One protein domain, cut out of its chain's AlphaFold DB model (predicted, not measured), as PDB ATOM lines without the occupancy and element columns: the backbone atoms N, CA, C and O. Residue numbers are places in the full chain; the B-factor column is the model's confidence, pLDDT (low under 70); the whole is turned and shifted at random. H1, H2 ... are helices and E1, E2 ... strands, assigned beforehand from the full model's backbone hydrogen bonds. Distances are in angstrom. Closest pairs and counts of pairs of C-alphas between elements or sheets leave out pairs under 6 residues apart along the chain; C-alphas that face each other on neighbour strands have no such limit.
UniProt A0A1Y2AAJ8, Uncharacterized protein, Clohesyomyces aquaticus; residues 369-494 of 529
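What this domain is: This is residues 369 to 494 of the 529 residues of an uncharacterized protein of Clohesyomyces aquaticus (UniProt A0A1Y2AAJ8). The short helix H1 lies in the middle, with residues 459 to 466 of the long helix H6 packed across it, and it leads straight into a small ribbon of two strands, E1 and E3, with H2 at the ribbon's far end. A long loop, of which residues 397 to 404 stick out, swings from H2 to the short helices H3 and H4, while E2 and H5 lie at the end away from H2. The printed part has 126 residues, with six named helices and three named strands in the order H1 E1 H2 H3 H4 E2 H5 H6 E3, class mixed; the sheet E1 - E3 is antiparallel. It is loose, with a radius of gyration of the C-alphas of 17.2 A, and spans 46 by 36 by 25 A.

How they stand to each other: Start at H1, residues 373 to 380; it touches H6, residues 451 to 467, the same way at a steep tilt of 56 degrees, closest at the C-alphas of Leu 374 and Thr 462, 6.2 A. Next look at E1, residues 381 to 384, antiparallel to E3, residues 490 to 493, where N 382 and O 492 are 2.9 A apart. For H2, residues 386 to 394, the closest C-alphas to E3 are Tyr 389 and Trp 490, 6.4 A. H3, residues 418 to 423, and H4, residues 426 to 431, are near each other, with 6 pairs of C-alphas within 10 A. E2, residues 438 to 443, pairs with no named strand, and meets H5, residues 444 to 447, only through their link. Every O i to N i+4 pair is within hydrogen-bond range in H1, H2, H3, H4 and H6; H5 is too short for one.

Where its parts are: Find C-alpha 373 at (-0.048, -32.724, -25.854), where H1 begins. E2 measures 15.9 A and H6 23.9 A; E3 ends at C-alpha 493, (-10.655, -33.056, -32.984).

The domain as a whole: The farthest C-alphas, Arg 401 and Thr 444, are 51.4 A apart. The printed part has no cut; the links H2 to H3 and H6 to E3 are long. Look for low confidence at residues 395 to 404, under 70.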
ATOM      1  N   LEU A 369      10.563 -27.158 -32.899       93.88
ATOM      2  CA  LEU A 369      10.175 -27.529 -31.536       93.88
ATOM      3  C   LEU A 369       9.234 -28.731 -31.552       93.88
ATOM      4  O   LEU A 369       8.288 -28.789 -32.340       93.88
ATOM      5  N   ARG A 370       9.452 -29.691 -30.649       91.25
ATOM      6  CA  ARG A 370       8.561 -30.854 -30.534       91.25
ATOM      7  C   ARG A 370       7.176 -30.420 -30.036       91.25
ATOM      8  O   ARG A 370       7.084 -29.743 -29.006       91.25
ATOM      9  N   PRO A 371       6.084 -30.809 -30.718       90.31
ATOM     10  CA  PRO A 371       4.743 -30.491 -30.256       90.31
ATOM     11  C   PRO A 371       4.433 -31.280 -28.982       90.31
ATOM     12  O   PRO A 371       4.660 -32.486 -28.906       90.31
ATOM     13  N   ASN A 372       3.871 -30.605 -27.981       91.12
ATOM     14  CA  ASN A 372       3.393 -31.255 -26.767       91.12
ATOM     15  C   ASN A 372       1.880 -31.538 -26.847       91.12
ATOM     16  O   ASN A 372       1.161 -31.041 -27.722       91.12
ATOM     17  N   THR A 373       1.372 -32.343 -25.911       93.12
ATOM     18  CA  THR A 373      -0.048 -32.724 -25.854       93.12
ATOM     19  C   THR A 373      -0.980 -31.514 -25.796       93.12
ATOM     20  O   THR A 373      -2.036 -31.517 -26.428       93.12
ATOM     21  N   LEU A 374      -0.625 -30.473 -25.035       94.06
ATOM     22  CA  LEU A 374      -1.483 -29.300 -24.881       94.06
ATOM     23  C   LEU A 374      -1.506 -28.451 -26.151       94.06
ATOM     24  O   LEU A 374      -2.578 -28.017 -26.555       94.06
ATOM     25  N   THR A 375      -0.364 -28.253 -26.808       93.56
ATOM     26  CA  THR A 375      -0.284 -27.508 -28.071       93.56
ATOM     27  C   THR A 375      -1.041 -28.233 -29.173       93.56
ATOM     28  O   THR A 375      -1.778 -27.601 -29.917       93.56
ATOM     29  N   TRP A 376      -0.992 -29.570 -29.202       94.19
ATOM     30  CA  TRP A 376      -1.838 -30.350 -30.106       94.19
ATOM     31  C   TRP A 376      -3.329 -30.073 -29.876       94.19
ATOM     32  O   TRP A 376      -4.097 -29.871 -30.815       94.19
ATOM     33  N   HIS A 377      -3.758 -30.058 -28.611       94.88
ATOM     34  CA  HIS A 377      -5.144 -29.750 -28.268       94.88
ATOM     35  C   HIS A 377      -5.545 -28.321 -28.616       94.88
ATOM     36  O   HIS A 377      -6.688 -28.115 -29.013       94.88
ATOM     37  N   LEU A 378      -4.633 -27.364 -28.466       93.31
ATOM     38  CA  LEU A 378      -4.862 -25.973 -28.833       93.31
ATOM     39  C   LEU A 378      -5.101 -25.840 -30.337       93.31
ATOM     40  O   LEU A 378      -6.101 -25.245 -30.730       93.31
ATOM     41  N   ASP A 379      -4.232 -26.456 -31.135       92.56
ATOM     42  CA  ASP A 379      -4.205 -26.288 -32.589       92.56
ATOM     43  C   ASP A 379      -5.295 -27.119 -33.289       92.56
ATOM     44  O   ASP A 379      -5.844 -26.709 -34.305       92.56
ATOM     45  N   THR A 380      -5.631 -28.295 -32.743       94.81
ATOM     46  CA  THR A 380      -6.453 -29.293 -33.455       94.81
ATOM     47  C   THR A 380      -7.875 -29.433 -32.906       94.81
ATOM     48  O   THR A 380      -8.731 -30.024 -33.564       94.81
ATOM     49  N   CYS A 381      -8.158 -29.010 -31.669       95.50
ATOM     50  CA  CYS A 381      -9.490 -29.202 -31.084       95.50
ATOM     51  C   CYS A 381     -10.332 -27.935 -31.202       95.50
ATOM     52  O   CYS A 381      -9.939 -26.874 -30.713       95.50
ATOM     53  N   HIS A 382     -11.537 -28.091 -31.745       95.44
ATOM     54  CA  HIS A 382     -12.481 -26.998 -31.936       95.44
ATOM     55  C   HIS A 382     -13.768 -27.230 -31.141       95.44
ATOM     56  O   HIS A 382     -14.154 -28.389 -30.931       95.44
ATOM     57  N   PRO A 383     -14.440 -26.162 -30.687       95.44
ATOM     58  CA  PRO A 383     -15.681 -26.289 -29.946       95.44
ATOM     59  C   PRO A 383     -16.891 -26.416 -30.879       95.44
ATOM     60  O   PRO A 383     -16.975 -25.789 -31.931       95.44
ATOM     61  N   TYR A 384     -17.849 -27.231 -30.458       95.38
ATOM     62  CA  TYR A 384     -19.132 -27.470 -31.105       95.38
ATOM     63  C   TYR A 384     -20.265 -27.109 -30.144       95.38
ATOM     64  O   TYR A 384     -20.148 -27.320 -28.926       95.38
ATOM     65  N   CYS A 385     -21.373 -26.612 -30.695       94.44
ATOM     66  CA  CYS A 385     -22.626 -26.478 -29.962       94.44
ATOM     67  C   CYS A 385     -23.226 -27.867 -29.697       94.44
ATOM     68  O   CYS A 385     -22.827 -28.871 -30.294       94.44
ATOM     69  N   THR A 386     -24.176 -27.944 -28.768       93.12
ATOM     70  CA  THR A 386     -24.793 -29.219 -28.386       93.12
ATOM     71  C   THR A 386     -25.500 -29.900 -29.557       93.12
ATOM     72  O   THR A 386     -25.336 -31.108 -29.721       93.12
ATOM     73  N   SER A 387     -26.211 -29.146 -30.400       92.75
ATOM     74  CA  SER A 387     -26.909 -29.673 -31.580       92.75
ATOM     75  C   SER A 387     -25.934 -30.213 -32.633       92.75
ATOM     76  O   SER A 387     -26.080 -31.353 -33.082       92.75
ATOM     77  N   CYS A 388     -24.880 -29.460 -32.969       93.62
ATOM     78  CA  CYS A 388     -23.850 -29.916 -33.906       93.62
ATOM     79  C   CYS A 388     -23.068 -31.114 -33.356       93.62
ATOM     80  O   CYS A 388     -22.759 -32.037 -34.101       93.62
ATOM     81  N   TYR A 389     -22.758 -31.150 -32.058       92.44
ATOM     82  CA  TYR A 389     -22.110 -32.311 -31.442       92.44
ATOM     83  C   TYR A 389     -23.000 -33.556 -31.498       92.44
ATOM     84  O   TYR A 389     -22.537 -34.649 -31.831       92.44
ATOM     85  N   TRP A 390     -24.284 -33.394 -31.177       88.31
ATOM     86  CA  TRP A 390     -25.248 -34.483 -31.181       88.31
ATOM     87  C   TRP A 390     -25.397 -35.092 -32.580       88.31
ATOM     88  O   TRP A 390     -25.255 -36.305 -32.730       88.31
ATOM     89  N   SER A 391     -25.573 -34.256 -33.604       87.06
ATOM     90  CA  SER A 391     -25.709 -34.685 -35.003       87.06
ATOM     91  C   SER A 391     -24.419 -35.274 -35.589       87.06
ATOM     92  O   SER A 391     -24.457 -36.359 -36.162       87.06
ATOM     93  N   SER A 392     -23.274 -34.604 -35.420       83.56
ATOM     94  CA  SER A 392     -22.025 -34.958 -36.123       83.56
ATOM     95  C   SER A 392     -21.088 -35.909 -35.374       83.56
ATOM     96  O   SER A 392     -20.193 -36.495 -35.985       83.56
ATOM     97  N   VAL A 393     -21.249 -36.078 -34.057       81.38
ATOM     98  CA  VAL A 393     -20.338 -36.902 -33.241       81.38
ATOM     99  C   VAL A 393     -21.085 -37.959 -32.441       81.38
ATOM    100  O   VAL A 393     -20.669 -39.116 -32.436       81.38
ATOM    101  N   ALA A 394     -22.186 -37.602 -31.772       73.00
ATOM    102  CA  ALA A 394     -22.923 -38.560 -30.944       73.00
ATOM    103  C   ALA A 394     -23.750 -39.555 -31.779       73.00
ATOM    104  O   ALA A 394     -23.888 -40.712 -31.376       73.00
ATOM    105  N   HIS A 395     -24.276 -39.111 -32.925       68.00
ATOM    106  CA  HIS A 395     -25.082 -39.922 -33.838       68.00
ATOM    107  C   HIS A 395     -24.313 -40.576 -34.977       68.00
ATOM    108  O   HIS A 395     -24.866 -41.474 -35.618       68.00
ATOM    109  N   THR A 396     -23.065 -40.177 -35.223       66.62
ATOM    110  CA  THR A 396     -22.250 -40.798 -36.267       66.62
ATOM    111  C   THR A 396     -22.149 -42.284 -35.970       66.62
ATOM    112  O   THR A 396     -21.538 -42.700 -34.981       66.62
ATOM    113  N   ARG A 397     -22.822 -43.077 -36.815       57.00
ATOM    114  CA  ARG A 397     -22.807 -44.535 -36.799       57.00
ATOM    115  C   ARG A 397     -21.370 -44.942 -37.067       57.00
ATOM    116  O   ARG A 397     -20.952 -45.088 -38.209       57.00
ATOM    117  N   LEU A 398     -20.574 -45.048 -36.010       56.19
ATOM    118  CA  LEU A 398     -19.277 -45.685 -36.103       56.19
ATOM    119  C   LEU A 398     -19.571 -47.112 -36.565       56.19
ATOM    120  O   LEU A 398     -20.082 -47.923 -35.797       56.19
ATOM    121  N   ASN A 399     -19.300 -47.380 -37.845       53.00
ATOM    122  CA  ASN A 399     -19.565 -48.655 -38.511       53.00
ATOM    123  C   ASN A 399     -18.872 -49.848 -37.832       53.00
ATOM    124  O   ASN A 399     -19.171 -50.991 -38.158       53.00
ATOM    125  N   SER A 400     -18.005 -49.619 -36.840       55.12
ATOM    126  CA  SER A 400     -17.515 -50.673 -35.964       55.12
ATOM    127  C   SER A 400     -18.094 -50.540 -34.552       55.12
ATOM    128  O   SER A 400     -17.947 -49.522 -33.869       55.12
ATOM    129  N   ARG A 401     -18.686 -51.638 -34.059       54.56
ATOM    130  CA  ARG A 401     -19.087 -51.826 -32.648       54.56
ATOM    131  C   ARG A 401     -17.919 -51.618 -31.658       54.56
ATOM    132  O   ARG A 401     -18.151 -51.549 -30.454       54.56
ATOM    133  N   THR A 402     -16.684 -51.505 -32.155       55.72
ATOM    134  CA  THR A 402     -15.429 -51.401 -31.398       55.72
ATOM    135  C   THR A 402     -14.795 -50.008 -31.412       55.72
ATOM    136  O   THR A 402     -13.879 -49.755 -30.628       55.72
ATOM    137  N   ALA A 403     -15.239 -49.082 -32.267       63.16
ATOM    138  CA  ALA A 403     -14.575 -47.792 -32.385       63.16
ATOM    139  C   ALA A 403     -14.834 -46.936 -31.142       63.16
ATOM    140  O   ALA A 403     -15.961 -46.561 -30.816       63.16
ATOM    141  N   ILE A 404     -13.750 -46.589 -30.452       65.88
ATOM    142  CA  ILE A 404     -13.795 -45.684 -29.308       65.88
ATOM    143  C   ILE A 404     -14.302 -44.321 -29.821       65.88
ATOM    144  O   ILE A 404     -13.669 -43.753 -30.720       65.88
ATOM    145  N   PRO A 405     -15.382 -43.751 -29.247       72.06
ATOM    146  CA  PRO A 405     -15.942 -42.458 -29.667       72.06
ATOM    147  C   PRO A 405     -15.069 -41.263 -29.242       72.06
ATOM    148  O   PRO A 405     -15.497 -40.113 -29.291       72.06
ATOM    149  N   ARG A 406     -13.842 -41.528 -28.784       85.62
ATOM    150  CA  ARG A 406     -12.923 -40.549 -28.215       85.62
ATOM    151  C   ARG A 406     -11.719 -40.381 -29.123       85.62
ATOM    152  O   ARG A 406     -11.202 -41.354 -29.674       85.62
ATOM    153  N   CYS A 407     -11.260 -39.146 -29.234       89.69
ATOM    154  CA  CYS A 407     -10.022 -38.808 -29.910       89.69
ATOM    155  C   CYS A 407      -8.813 -39.397 -29.159       89.69
ATOM    156  O   CYS A 407      -8.693 -39.253 -27.940       89.69
ATOM    157  N   ILE A 408      -7.910 -40.026 -29.917       89.56
ATOM    158  CA  ILE A 408      -6.604 -40.531 -29.459       89.56
ATOM    159  C   ILE A 408      -5.431 -39.935 -30.259       89.56
ATOM    160  O   ILE A 408      -4.318 -40.431 -30.159       89.56
ATOM    161  N   CYS A 409      -5.679 -38.889 -31.056       90.56
ATOM    162  CA  CYS A 409      -4.673 -38.279 -31.933       90.56
ATOM    163  C   CYS A 409      -3.614 -37.475 -31.176       90.56
ATOM    164  O   CYS A 409      -2.510 -37.308 -31.674       90.56
ATOM    165  N   ALA A 410      -3.948 -36.956 -29.992       91.44
ATOM    166  CA  ALA A 410      -2.996 -36.176 -29.216       91.44
ATOM    167  C   ALA A 410      -1.882 -37.083 -28.668       91.44
ATOM    168  O   ALA A 410      -2.202 -38.133 -28.089       91.44
ATOM    169  N   PRO A 411      -0.604 -36.678 -28.781       91.69
ATOM    170  CA  PRO A 411       0.495 -37.434 -28.200       91.69
ATOM    171  C   PRO A 411       0.316 -37.529 -26.678       91.69
ATOM    172  O   PRO A 411      -0.269 -36.626 -26.063       91.69
ATOM    173  N   PRO A 412       0.769 -38.617 -26.037       90.81
ATOM    174  CA  PRO A 412       0.694 -38.733 -24.589       90.81
ATOM    175  C   PRO A 412       1.595 -37.687 -23.916       90.81
ATOM    176  O   PRO A 412       2.536 -37.190 -24.525       90.81
ATOM    177  N   THR A 413       1.297 -37.339 -22.660       89.00
ATOM    178  CA  THR A 413       2.098 -36.351 -21.916       89.00
ATOM    179  C   THR A 413       3.553 -36.809 -21.810       89.00
ATOM    180  O   THR A 413       3.803 -37.979 -21.519       89.00
ATOM    181  N   ALA A 414       4.497 -35.893 -22.035       85.19
ATOM    182  CA  ALA A 414       5.928 -36.162 -21.879       85.19
ATOM    183  C   ALA A 414       6.306 -36.423 -20.410       85.19
ATOM    184  O   ALA A 414       7.249 -37.158 -20.127       85.19
ATOM    185  N   HIS A 415       5.530 -35.867 -19.475       85.25
ATOM    186  CA  HIS A 415       5.715 -36.029 -18.037       85.25
ATOM    187  C   HIS A 415       4.461 -36.679 -17.432       85.25
ATOM    188  O   HIS A 415       3.540 -35.969 -17.009       85.25
ATOM    189  N   PRO A 416       4.346 -38.021 -17.465       87.25
ATOM    190  CA  PRO A 416       3.234 -38.715 -16.831       87.25
ATOM    191  C   PRO A 416       3.302 -38.585 -15.307       87.25
ATOM    192  O   PRO A 416       4.377 -38.515 -14.714       87.25
ATOM    193  N   SER A 417       2.139 -38.561 -14.657       89.25
ATOM    194  CA  SER A 417       2.086 -38.657 -13.196       89.25
ATOM    195  C   SER A 417       2.489 -40.058 -12.721       89.25
ATOM    196  O   SER A 417       2.368 -41.026 -13.468       89.25
ATOM    197  N   PHE A 418       2.882 -40.197 -11.452       88.19
ATOM    198  CA  PHE A 418       3.234 -41.498 -10.863       88.19
ATOM    199  C   PHE A 418       2.173 -42.582 -11.122       88.19
ATOM    200  O   PHE A 418       2.495 -43.672 -11.586       88.19
ATOM    201  N   LEU A 419       0.888 -42.254 -10.929       88.00
ATOM    202  CA  LEU A 419      -0.213 -43.172 -11.235       88.00
ATOM    203  C   LEU A 419      -0.232 -43.557 -12.719       88.00
ATOM    204  O   LEU A 419      -0.386 -44.723 -13.051       88.00
ATOM    205  N   GLN A 420      -0.050 -42.598 -13.627       87.31
ATOM    206  CA  GLN A 420      -0.012 -42.870 -15.065       87.31
ATOM    207  C   GLN A 420       1.141 -43.799 -15.465       87.31
ATOM    208  O   GLN A 420       0.955 -44.595 -16.387       87.31
ATOM    209  N   THR A 421       2.273 -43.714 -14.764       87.88
ATOM    210  CA  THR A 421       3.433 -44.600 -14.927       87.88
ATOM    211  C   THR A 421       3.194 -45.992 -14.329       87.88
ATOM    212  O   THR A 421       3.661 -46.987 -14.872       87.88
ATOM    213  N   LEU A 422       2.414 -46.095 -13.247       89.00
ATOM    214  CA  LEU A 422       2.024 -47.384 -12.666       89.00
ATOM    215  C   LEU A 422       1.129 -48.189 -13.623       89.00
ATOM    216  O   LEU A 422       1.279 -49.398 -13.752       89.00
ATOM    217  N   TRP A 423       0.213 -47.513 -14.326       87.88
ATOM    218  CA  TRP A 423      -0.689 -48.156 -15.292       87.88
ATOM    219  C   TRP A 423      -0.043 -48.429 -16.655       87.88
ATOM    220  O   TRP A 423      -0.522 -49.284 -17.400       87.88
ATOM    221  N   ARG A 424       0.978 -47.656 -17.039       88.19
ATOM    222  CA  ARG A 424       1.674 -47.769 -18.329       88.19
ATOM    223  C   ARG A 424       3.150 -47.469 -18.129       88.19
ATOM    224  O   ARG A 424       3.474 -46.423 -17.587       88.19
ATOM    225  N   SER A 425       4.029 -48.334 -18.625       87.69
ATOM    226  CA  SER A 425       5.476 -48.162 -18.474       87.69
ATOM    227  C   SER A 425       5.969 -46.802 -18.988       87.69
ATOM    228  O   SER A 425       5.423 -46.240 -19.940       87.69
ATOM    229  N   ALA A 426       7.062 -46.292 -18.415       88.69
ATOM    230  CA  ALA A 426       7.716 -45.072 -18.900       88.69
ATOM    231  C   ALA A 426       8.114 -45.177 -20.389       88.69
ATOM    232  O   ALA A 426       7.971 -44.214 -21.143       88.69
ATOM    233  N   THR A 427       8.506 -46.377 -20.833       89.50
ATOM    234  CA  THR A 427       8.826 -46.689 -22.235       89.50
ATOM    235  C   THR A 427       7.637 -46.497 -23.180       89.50
ATOM    236  O   THR A 427       7.813 -46.094 -24.330       89.50
ATOM    237  N   TRP A 428       6.406 -46.720 -22.709       93.31
ATOM    238  CA  TRP A 428       5.200 -46.469 -23.500       93.31
ATOM    239  C   TRP A 428       5.009 -44.974 -23.796       93.31
ATOM    240  O   TRP A 428       4.570 -44.606 -24.884       93.31
ATOM    241  N   TYR A 429       5.345 -44.104 -22.838       90.06
ATOM    242  CA  TYR A 429       5.223 -42.655 -23.013       90.06
ATOM    243  C   TYR A 429       6.315 -42.094 -23.915       90.06
ATOM    244  O   TYR A 429       5.998 -41.268 -24.770       90.06
ATOM    245  N   SER A 430       7.563 -42.548 -23.752       87.88
ATOM    246  CA  SER A 430       8.696 -42.077 -24.555       87.88
ATOM    247  C   SER A 430       8.590 -42.512 -26.019       87.88
ATOM    248  O   SER A 430       8.731 -41.675 -26.905       87.88
ATOM    249  N   SER A 431       8.244 -43.777 -26.284       90.19
ATOM    250  CA  SER A 431       8.100 -44.320 -27.650       90.19
ATOM    251  C   SER A 431       6.970 -43.686 -28.468       90.19
ATOM    252  O   SER A 431       6.977 -43.757 -29.692       90.19
ATOM    253  N   ARG A 432       5.987 -43.065 -27.805       90.69
ATOM    254  CA  ARG A 432       4.856 -42.385 -28.455       90.69
ATOM    255  C   ARG A 432       4.978 -40.866 -28.488       90.69
ATOM    256  O   ARG A 432       4.020 -40.201 -28.889       90.69
ATOM    257  N   GLN A 433       6.110 -40.310 -28.062       89.69
ATOM    258  CA  GLN A 433       6.373 -38.899 -28.308       89.69
ATOM    259  C   GLN A 433       6.602 -38.670 -29.808       89.69
ATOM    260  O   GLN A 433       7.207 -39.511 -30.474       89.69
ATOM    261  N   PRO A 434       6.123 -37.546 -30.363       87.50
ATOM    262  CA  PRO A 434       6.398 -37.200 -31.747       87.50
ATOM    263  C   PRO A 434       7.907 -37.000 -31.931       87.50
ATOM    264  O   PRO A 434       8.530 -36.209 -31.222       87.50
ATOM    265  N   ALA A 435       8.488 -37.728 -32.886       87.44
ATOM    266  CA  ALA A 435       9.896 -37.585 -33.251       87.44
ATOM    267  C   ALA A 435      10.150 -36.321 -34.092       87.44
ATOM    268  O   ALA A 435      11.258 -35.792 -34.088       87.44
ATOM    269  N   TYR A 436       9.120 -35.826 -34.787       90.50
ATOM    270  CA  TYR A 436       9.214 -34.642 -35.633       90.50
ATOM    271  C   TYR A 436       9.068 -33.350 -34.818       90.50
ATOM    272  O   TYR A 436       8.241 -33.247 -33.905       90.50
ATOM    273  N   GLY A 437       9.874 -32.351 -35.168       90.88
ATOM    274  CA  GLY A 437       9.682 -30.976 -34.722       90.88
ATOM    275  C   GLY A 437       8.736 -30.227 -35.659       90.88
ATOM    276  O   GLY A 437       8.608 -30.557 -36.836       90.88
ATOM    277  N   VAL A 438       8.048 -29.225 -35.123       93.12
ATOM    278  CA  VAL A 438       7.252 -28.265 -35.889       93.12
ATOM    279  C   VAL A 438       7.989 -26.936 -35.845       93.12
ATOM    280  O   VAL A 438       8.370 -26.488 -34.762       93.12
ATOM    281  N   MET A 439       8.173 -26.300 -37.001       95.12
ATOM    282  CA  MET A 439       8.767 -24.967 -37.064       95.12
ATOM    283  C   MET A 439       7.850 -23.964 -36.368       95.12
ATOM    284  O   MET A 439       6.669 -23.839 -36.699       95.12
ATOM    285  N   ARG A 440       8.383 -23.280 -35.358       94.62
ATOM    286  CA  ARG A 440       7.686 -22.244 -34.598       94.62
ATOM    287  C   ARG A 440       8.565 -21.012 -34.532       94.62
ATOM    288  O   ARG A 440       9.764 -21.119 -34.293       94.62
ATOM    289  N   ASN A 441       7.943 -19.851 -34.671       94.19
ATOM    290  CA  ASN A 441       8.660 -18.596 -34.538       94.19
ATOM    291  C   ASN A 441       8.663 -18.160 -33.070       94.19
ATOM    292  O   ASN A 441       7.618 -18.097 -32.406       94.19
ATOM    293  N   ILE A 442       9.856 -17.888 -32.554       94.88
ATOM    294  CA  ILE A 442      10.084 -17.465 -31.174       94.88
ATOM    295  C   ILE A 442      10.888 -16.165 -31.153       94.88
ATOM    296  O   ILE A 442      11.550 -15.824 -32.123       94.88
ATOM    297  N   CYS A 443      10.813 -15.417 -30.052       91.38
ATOM    298  CA  CYS A 443      11.649 -14.230 -29.878       91.38
ATOM    299  C   CYS A 443      13.081 -14.610 -29.493       91.38
ATOM    300  O   CYS A 443      13.297 -15.643 -28.855       91.38
ATOM    301  N   THR A 444      14.026 -13.711 -29.762       88.31
ATOM    302  CA  THR A 444      15.446 -13.836 -29.393       88.31
ATOM    303  C   THR A 444      15.661 -14.194 -27.921       88.31
ATOM    304  O   THR A 444      16.490 -15.035 -27.590       88.31
ATOM    305  N   GLU A 445      14.876 -13.622 -27.003       86.69
ATOM    306  CA  GLU A 445      14.964 -13.967 -25.576       86.69
ATOM    307  C   GLU A 445      14.546 -15.414 -25.278       86.69
ATOM    308  O   GLU A 445      15.088 -16.042 -24.369       86.69
ATOM    309  N   CYS A 446      13.545 -15.938 -25.991       92.38
ATOM    310  CA  CYS A 446      13.097 -17.318 -25.817       92.38
ATOM    311  C   CYS A 446      14.025 -18.308 -26.510       92.38
ATOM    312  O   CYS A 446      14.103 -19.444 -26.057       92.38
ATOM    313  N   ASP A 447      14.729 -17.888 -27.558       94.38
ATOM    314  CA  ASP A 447      15.711 -18.718 -28.248       94.38
ATOM    315  C   ASP A 447      16.943 -19.025 -27.382       94.38
ATOM    316  O   ASP A 447      17.483 -20.127 -27.420       94.38
ATOM    317  N   ARG A 448      17.306 -18.116 -26.469       92.44
ATOM    318  CA  ARG A 448      18.361 -18.354 -25.463       92.44
ATOM    319  C   ARG A 448      18.027 -19.459 -24.449       92.44
ATOM    320  O   ARG A 448      18.874 -19.806 -23.633       92.44
ATOM    321  N   LEU A 449      16.795 -19.966 -24.436       94.12
ATOM    322  CA  LEU A 449      16.356 -21.002 -23.503       94.12
ATOM    323  C   LEU A 449      16.590 -22.398 -24.083       94.12
ATOM    324  O   LEU A 449      16.544 -22.621 -25.296       94.12
ATOM    325  N   SER A 450      16.755 -23.372 -23.191       95.44
ATOM    326  CA  SER A 450      16.746 -24.780 -23.584       95.44
ATOM    327  C   SER A 450      15.359 -25.209 -24.084       95.44
ATOM    328  O   SER A 450      14.329 -24.673 -23.663       95.44
ATOM    329  N   ASP A 451      15.303 -26.236 -24.936       93.06
ATOM    330  CA  ASP A 451      14.033 -26.779 -25.447       93.06
ATOM    331  C   ASP A 451      13.088 -27.218 -24.317       93.06
ATOM    332  O   ASP A 451      11.872 -27.045 -24.413       93.06
ATOM    333  N   ALA A 452      13.642 -27.736 -23.215       91.12
ATOM    334  CA  ALA A 452      12.878 -28.124 -22.034       91.12
ATOM    335  C   ALA A 452      12.231 -26.912 -21.340       91.12
ATOM    336  O   ALA A 452      11.056 -26.955 -20.964       91.12
ATOM    337  N   GLU A 453      12.958 -25.799 -21.210       93.00
ATOM    338  CA  GLU A 453      12.424 -24.557 -20.644       93.00
ATOM    339  C   GLU A 453      11.381 -23.908 -21.558       93.00
ATOM    340  O   GLU A 453      10.352 -23.425 -21.073       93.00
ATOM    341  N   ILE A 454      11.616 -23.925 -22.875       94.38
ATOM    342  CA  ILE A 454      10.658 -23.466 -23.887       94.38
ATOM    343  C   ILE A 454       9.367 -24.284 -23.788       94.38
ATOM    344  O   ILE A 454       8.279 -23.709 -23.672       94.38
ATOM    345  N   ALA A 455       9.482 -25.616 -23.771       91.56
ATOM    346  CA  ALA A 455       8.353 -26.526 -23.641       91.56
ATOM    347  C   ALA A 455       7.583 -26.278 -22.339       91.56
ATOM    348  O   ALA A 455       6.360 -26.132 -22.375       91.56
ATOM    349  N   GLY A 456       8.282 -26.126 -21.209       90.94
ATOM    350  CA  GLY A 456       7.668 -25.838 -19.913       90.94
ATOM    351  C   GLY A 456       6.947 -24.485 -19.872       90.94
ATOM    352  O   GLY A 456       5.823 -24.387 -19.367       90.94
ATOM    353  N   LYS A 457       7.543 -23.425 -20.439       92.00
ATOM    354  CA  LYS A 457       6.891 -22.107 -20.559       92.00
ATOM    355  C   LYS A 457       5.655 -22.175 -21.453       92.00
ATOM    356  O   LYS A 457       4.592 -21.679 -21.063       92.00
ATOM    357  N   ARG A 458       5.765 -22.814 -22.621       93.19
ATOM    358  CA  ARG A 458       4.641 -22.957 -23.551       93.19
ATOM    359  C   ARG A 458       3.533 -23.818 -22.962       93.19
ATOM    360  O   ARG A 458       2.370 -23.463 -23.117       93.19
ATOM    361  N   GLU A 459       3.848 -24.905 -22.266       91.50
ATOM    362  CA  GLU A 459       2.862 -25.751 -21.588       91.50
ATOM    363  C   GLU A 459       2.058 -24.943 -20.560       91.50
ATOM    364  O   GLU A 459       0.823 -24.963 -20.582       91.50
ATOM    365  N   LYS A 460       2.736 -24.149 -19.717       89.81
ATOM    366  CA  LYS A 460       2.076 -23.251 -18.753       89.81
ATOM    367  C   LYS A 460       1.132 -22.261 -19.446       89.81
ATOM    368  O   LYS A 460       0.007 -22.078 -18.976       89.81
ATOM    369  N   ARG A 461       1.561 -21.637 -20.549       90.19
ATOM    370  CA  ARG A 461       0.739 -20.699 -21.335       90.19
ATOM    371  C   ARG A 461      -0.443 -21.403 -22.002       90.19
ATOM    372  O   ARG A 461      -1.583 -21.000 -21.801       90.19
ATOM    373  N   THR A 462      -0.191 -22.504 -22.699       92.06
ATOM    374  CA  THR A 462      -1.211 -23.278 -23.419       92.06
ATOM    375  C   THR A 462      -2.289 -23.798 -22.472       92.06
ATOM    376  O   THR A 462      -3.469 -23.804 -22.802       92.06
ATOM    377  N   LYS A 463      -1.918 -24.186 -21.247       90.19
ATOM    378  CA  LYS A 463      -2.881 -24.578 -20.210       90.19
ATOM    379  C   LYS A 463      -3.820 -23.436 -19.810       90.19
ATOM    380  O   LYS A 463      -4.973 -23.710 -19.482       90.19
ATOM    381  N   LYS A 464      -3.340 -22.187 -19.808       86.81
ATOM    382  CA  LYS A 464      -4.179 -21.000 -19.581       86.81
ATOM    383  C   LYS A 464      -5.078 -20.748 -20.791       86.81
ATOM    384  O   LYS A 464      -6.281 -20.652 -20.601       86.81
ATOM    385  N   GLU A 465      -4.523 -20.761 -22.003       90.12
ATOM    386  CA  GLU A 465      -5.270 -20.554 -23.259       90.12
ATOM    387  C   GLU A 465      -6.391 -21.589 -23.454       90.12
ATOM    388  O   GLU A 465      -7.516 -21.236 -23.780       90.12
ATOM    389  N   LEU A 466      -6.130 -22.875 -23.197       90.81
ATOM    390  CA  LEU A 466      -7.138 -23.943 -23.301       90.81
ATOM    391  C   LEU A 466      -8.268 -23.818 -22.272       90.81
ATOM    392  O   LEU A 466      -9.370 -24.322 -22.499       90.81
ATOM    393  N   ARG A 467      -7.987 -23.180 -21.133       87.50
ATOM    394  CA  ARG A 467      -8.958 -22.944 -20.060       87.50
ATOM    395  C   ARG A 467      -9.648 -21.595 -20.166       87.50
ATOM    396  O   ARG A 467     -10.586 -21.371 -19.405       87.50
ATOM    397  N   ASP A 468      -9.204 -20.730 -21.069       85.25
ATOM    398  CA  ASP A 468      -9.818 -19.436 -21.287       85.25
ATOM    399  C   ASP A 468     -11.100 -19.603 -22.122       85.25
ATOM    400  O   ASP A 468     -11.036 -19.982 -23.296       85.25
ATOM    401  N   PRO A 469     -12.291 -19.345 -21.552       80.50
ATOM    402  CA  PRO A 469     -13.532 -19.400 -22.313       80.50
ATOM    403  C   PRO A 469     -13.627 -18.297 -23.383       80.50
ATOM    404  O   PRO A 469     -14.467 -18.407 -24.274       80.50
ATOM    405  N   GLN A 470     -12.796 -17.254 -23.314       82.00
ATOM    406  CA  GLN A 470     -12.747 -16.157 -24.286       82.00
ATOM    407  C   GLN A 470     -11.615 -16.315 -25.303       82.00
ATOM    408  O   GLN A 470     -11.319 -15.378 -26.029       82.00
ATOM    409  N   ARG A 471     -10.973 -17.489 -25.370       84.56
ATOM    410  CA  ARG A 471      -9.950 -17.753 -26.381       84.56
ATOM    411  C   ARG A 471     -10.508 -17.514 -27.786       84.56
ATOM    412  O   ARG A 471     -11.565 -18.058 -28.127       84.56
ATOM    413  N   ASP A 472      -9.734 -16.813 -28.608       80.00
ATOM    414  CA  ASP A 472     -10.024 -16.609 -30.025       80.00
ATOM    415  C   ASP A 472     -10.369 -17.934 -30.725       80.00
ATOM    416  O   ASP A 472      -9.797 -19.002 -30.457       80.00
ATOM    417  N   GLY A 473     -11.390 -17.879 -31.580       82.06
ATOM    418  CA  GLY A 473     -11.931 -19.049 -32.271       82.06
ATOM    419  C   GLY A 473     -12.772 -19.990 -31.400       82.06
ATOM    420  O   GLY A 473     -13.209 -21.026 -31.900       82.06
ATOM    421  N   CYS A 474     -13.019 -19.665 -30.122       86.50
ATOM    422  CA  CYS A 474     -13.905 -20.458 -29.259       86.50
ATOM    423  C   CYS A 474     -15.280 -19.843 -29.009       86.50
ATOM    424  O   CYS A 474     -16.098 -20.450 -28.316       86.50
ATOM    425  N   GLU A 475     -15.533 -18.645 -29.531       89.19
ATOM    426  CA  GLU A 475     -16.816 -17.959 -29.366       89.19
ATOM    427  C   GLU A 475     -17.909 -18.544 -30.254       89.19
ATOM    428  O   GLU A 475     -19.081 -18.502 -29.885       89.19
ATOM    429  N   VAL A 476     -17.521 -19.139 -31.383       93.44
ATOM    430  CA  VAL A 476     -18.426 -19.710 -32.378       93.44
ATOM    431  C   VAL A 476     -18.261 -21.219 -32.484       93.44
ATOM    432  O   VAL A 476     -17.183 -21.776 -32.267       93.44
ATOM    433  N   CYS A 477     -19.345 -21.899 -32.833       95.50
ATOM    434  CA  CYS A 477     -19.324 -23.311 -33.153       95.50
ATOM    435  C   CYS A 477     -18.519 -23.530 -34.434       95.50
ATOM    436  O   CYS A 477     -18.772 -22.901 -35.457       95.50
ATOM    437  N   TRP A 478     -17.587 -24.478 -34.423       95.56
ATOM    438  CA  TRP A 478     -16.762 -24.759 -35.597       95.56
ATOM    439  C   TRP A 478     -17.571 -25.187 -36.829       95.56
ATOM    440  O   TRP A 478     -17.174 -24.859 -37.948       95.56
ATOM    441  N   GLN A 479     -18.690 -25.887 -36.614       95.50
ATOM    442  CA  GLN A 479     -19.554 -26.425 -37.667       95.50
ATOM    443  C   GLN A 479     -20.553 -25.390 -38.198       95.50
ATOM    444  O   GLN A 479     -20.415 -24.965 -39.337       95.50
ATOM    445  N   CYS A 480     -21.538 -24.975 -37.391       95.75
ATOM    446  CA  CYS A 480     -22.580 -24.027 -37.811       95.75
ATOM    447  C   CYS A 480     -22.174 -22.546 -37.750       95.75
ATOM    448  O   CYS A 480     -22.942 -21.705 -38.190       95.75
ATOM    449  N   LYS A 481     -21.002 -22.205 -37.194       95.69
ATOM    450  CA  LYS A 481     -20.525 -20.819 -36.995       95.69
ATOM    451  C   LYS A 481     -21.385 -19.941 -36.070       95.69
ATOM    452  O   LYS A 481     -21.030 -18.792 -35.842       95.69
ATOM    453  N   GLU A 482     -22.433 -20.485 -35.459       94.25
ATOM    454  CA  GLU A 482     -23.254 -19.783 -34.465       94.25
ATOM    455  C   GLU A 482     -22.489 -19.526 -33.161       94.25
ATOM    456  O   GLU A 482     -21.631 -20.319 -32.756       94.25
ATOM    457  N   GLY A 483     -22.835 -18.441 -32.465       91.88
ATOM    458  CA  GLY A 483     -22.273 -18.110 -31.157       91.88
ATOM    459  C   GLY A 483     -22.599 -19.168 -30.097       91.88
ATOM    460  O   GLY A 483     -23.747 -19.551 -29.907       91.88
ATOM    461  N   LEU A 484     -21.587 -19.634 -29.363       90.31
ATOM    462  CA  LEU A 484     -21.732 -20.655 -28.315       90.31
ATOM    463  C   LEU A 484     -22.210 -20.096 -26.964       90.31
ATOM    464  O   LEU A 484     -22.525 -20.874 -26.059       90.31
ATOM    465  N   GLY A 485     -22.221 -18.768 -26.810       87.62
ATOM    466  CA  GLY A 485     -22.649 -18.073 -25.595       87.62
ATOM    467  C   GLY A 485     -22.021 -18.631 -24.309       87.62
ATOM    468  O   GLY A 485     -20.858 -19.056 -24.278       87.62
ATOM    469  N   GLY A 486     -22.818 -18.655 -23.236       86.38
ATOM    470  CA  GLY A 486     -22.473 -19.264 -21.944       86.38
ATOM    471  C   GLY A 486     -22.688 -20.783 -21.857       86.38
ATOM    472  O   GLY A 486     -22.555 -21.347 -20.772       86.38
ATOM    473  N   GLY A 487     -23.044 -21.451 -22.959       88.00
ATOM    474  CA  GLY A 487     -23.426 -22.864 -22.976       88.00
ATOM    475  C   GLY A 487     -22.257 -23.862 -22.863       88.00
ATOM    476  O   GLY A 487     -21.080 -23.482 -22.798       88.00
ATOM    477  N   PRO A 488     -22.556 -25.176 -22.843       91.06
ATOM    478  CA  PRO A 488     -21.544 -26.226 -22.788       91.06
ATOM    479  C   PRO A 488     -20.787 -26.349 -24.119       91.06
ATOM    480  O   PRO A 488     -21.389 -26.435 -25.186       91.06
ATOM    481  N   ARG A 489     -19.454 -26.472 -24.067       91.94
ATOM    482  CA  ARG A 489     -18.584 -26.495 -25.264       91.94
ATOM    483  C   ARG A 489     -18.051 -27.873 -25.587       91.94
ATOM    484  O   ARG A 489     -17.316 -28.466 -24.797       91.94
ATOM    485  N   TRP A 490     -18.500 -28.479 -26.681       93.69
ATOM    486  CA  TRP A 490     -18.115 -29.844 -27.053       93.69
ATOM    487  C   TRP A 490     -16.859 -29.832 -27.909       93.69
ATOM    488  O   TRP A 490     -16.883 -29.363 -29.035       93.69
ATOM    489  N   TRP A 491     -15.751 -30.331 -27.374       94.50
ATOM    490  CA  TRP A 491     -14.476 -30.290 -28.079       94.50
ATOM    491  C   TRP A 491     -14.347 -31.484 -29.007       94.50
ATOM    492  O   TRP A 491     -14.437 -32.629 -28.565       94.50
ATOM    493  N   VAL A 492     -14.105 -31.219 -30.282       94.94
ATOM    494  CA  VAL A 492     -13.966 -32.239 -31.321       94.94
ATOM    495  C   VAL A 492     -12.645 -32.015 -32.035       94.94
ATOM    496  O   VAL A 492     -12.250 -30.885 -32.323       94.94
ATOM    497  N   CYS A 493     -11.929 -33.103 -32.284       95.12
ATOM    498  CA  CYS A 493     -10.655 -33.056 -32.984       95.12
ATOM    499  C   CYS A 493     -10.881 -32.840 -34.486       95.12
ATOM    500  O   CYS A 493     -11.602 -33.618 -35.105       95.12
ATOM    501  N   GLY A 494     -10.238 -31.829 -35.071       93.25
ATOM    502  CA  GLY A 494     -10.298 -31.543 -36.504       93.25
ATOM    503  C   GLY A 494      -9.815 -32.709 -37.370       93.25
ATOM    504  O   GLY A 494     -10.436 -32.997 -38.388       93.25
TER     505      GLY A 494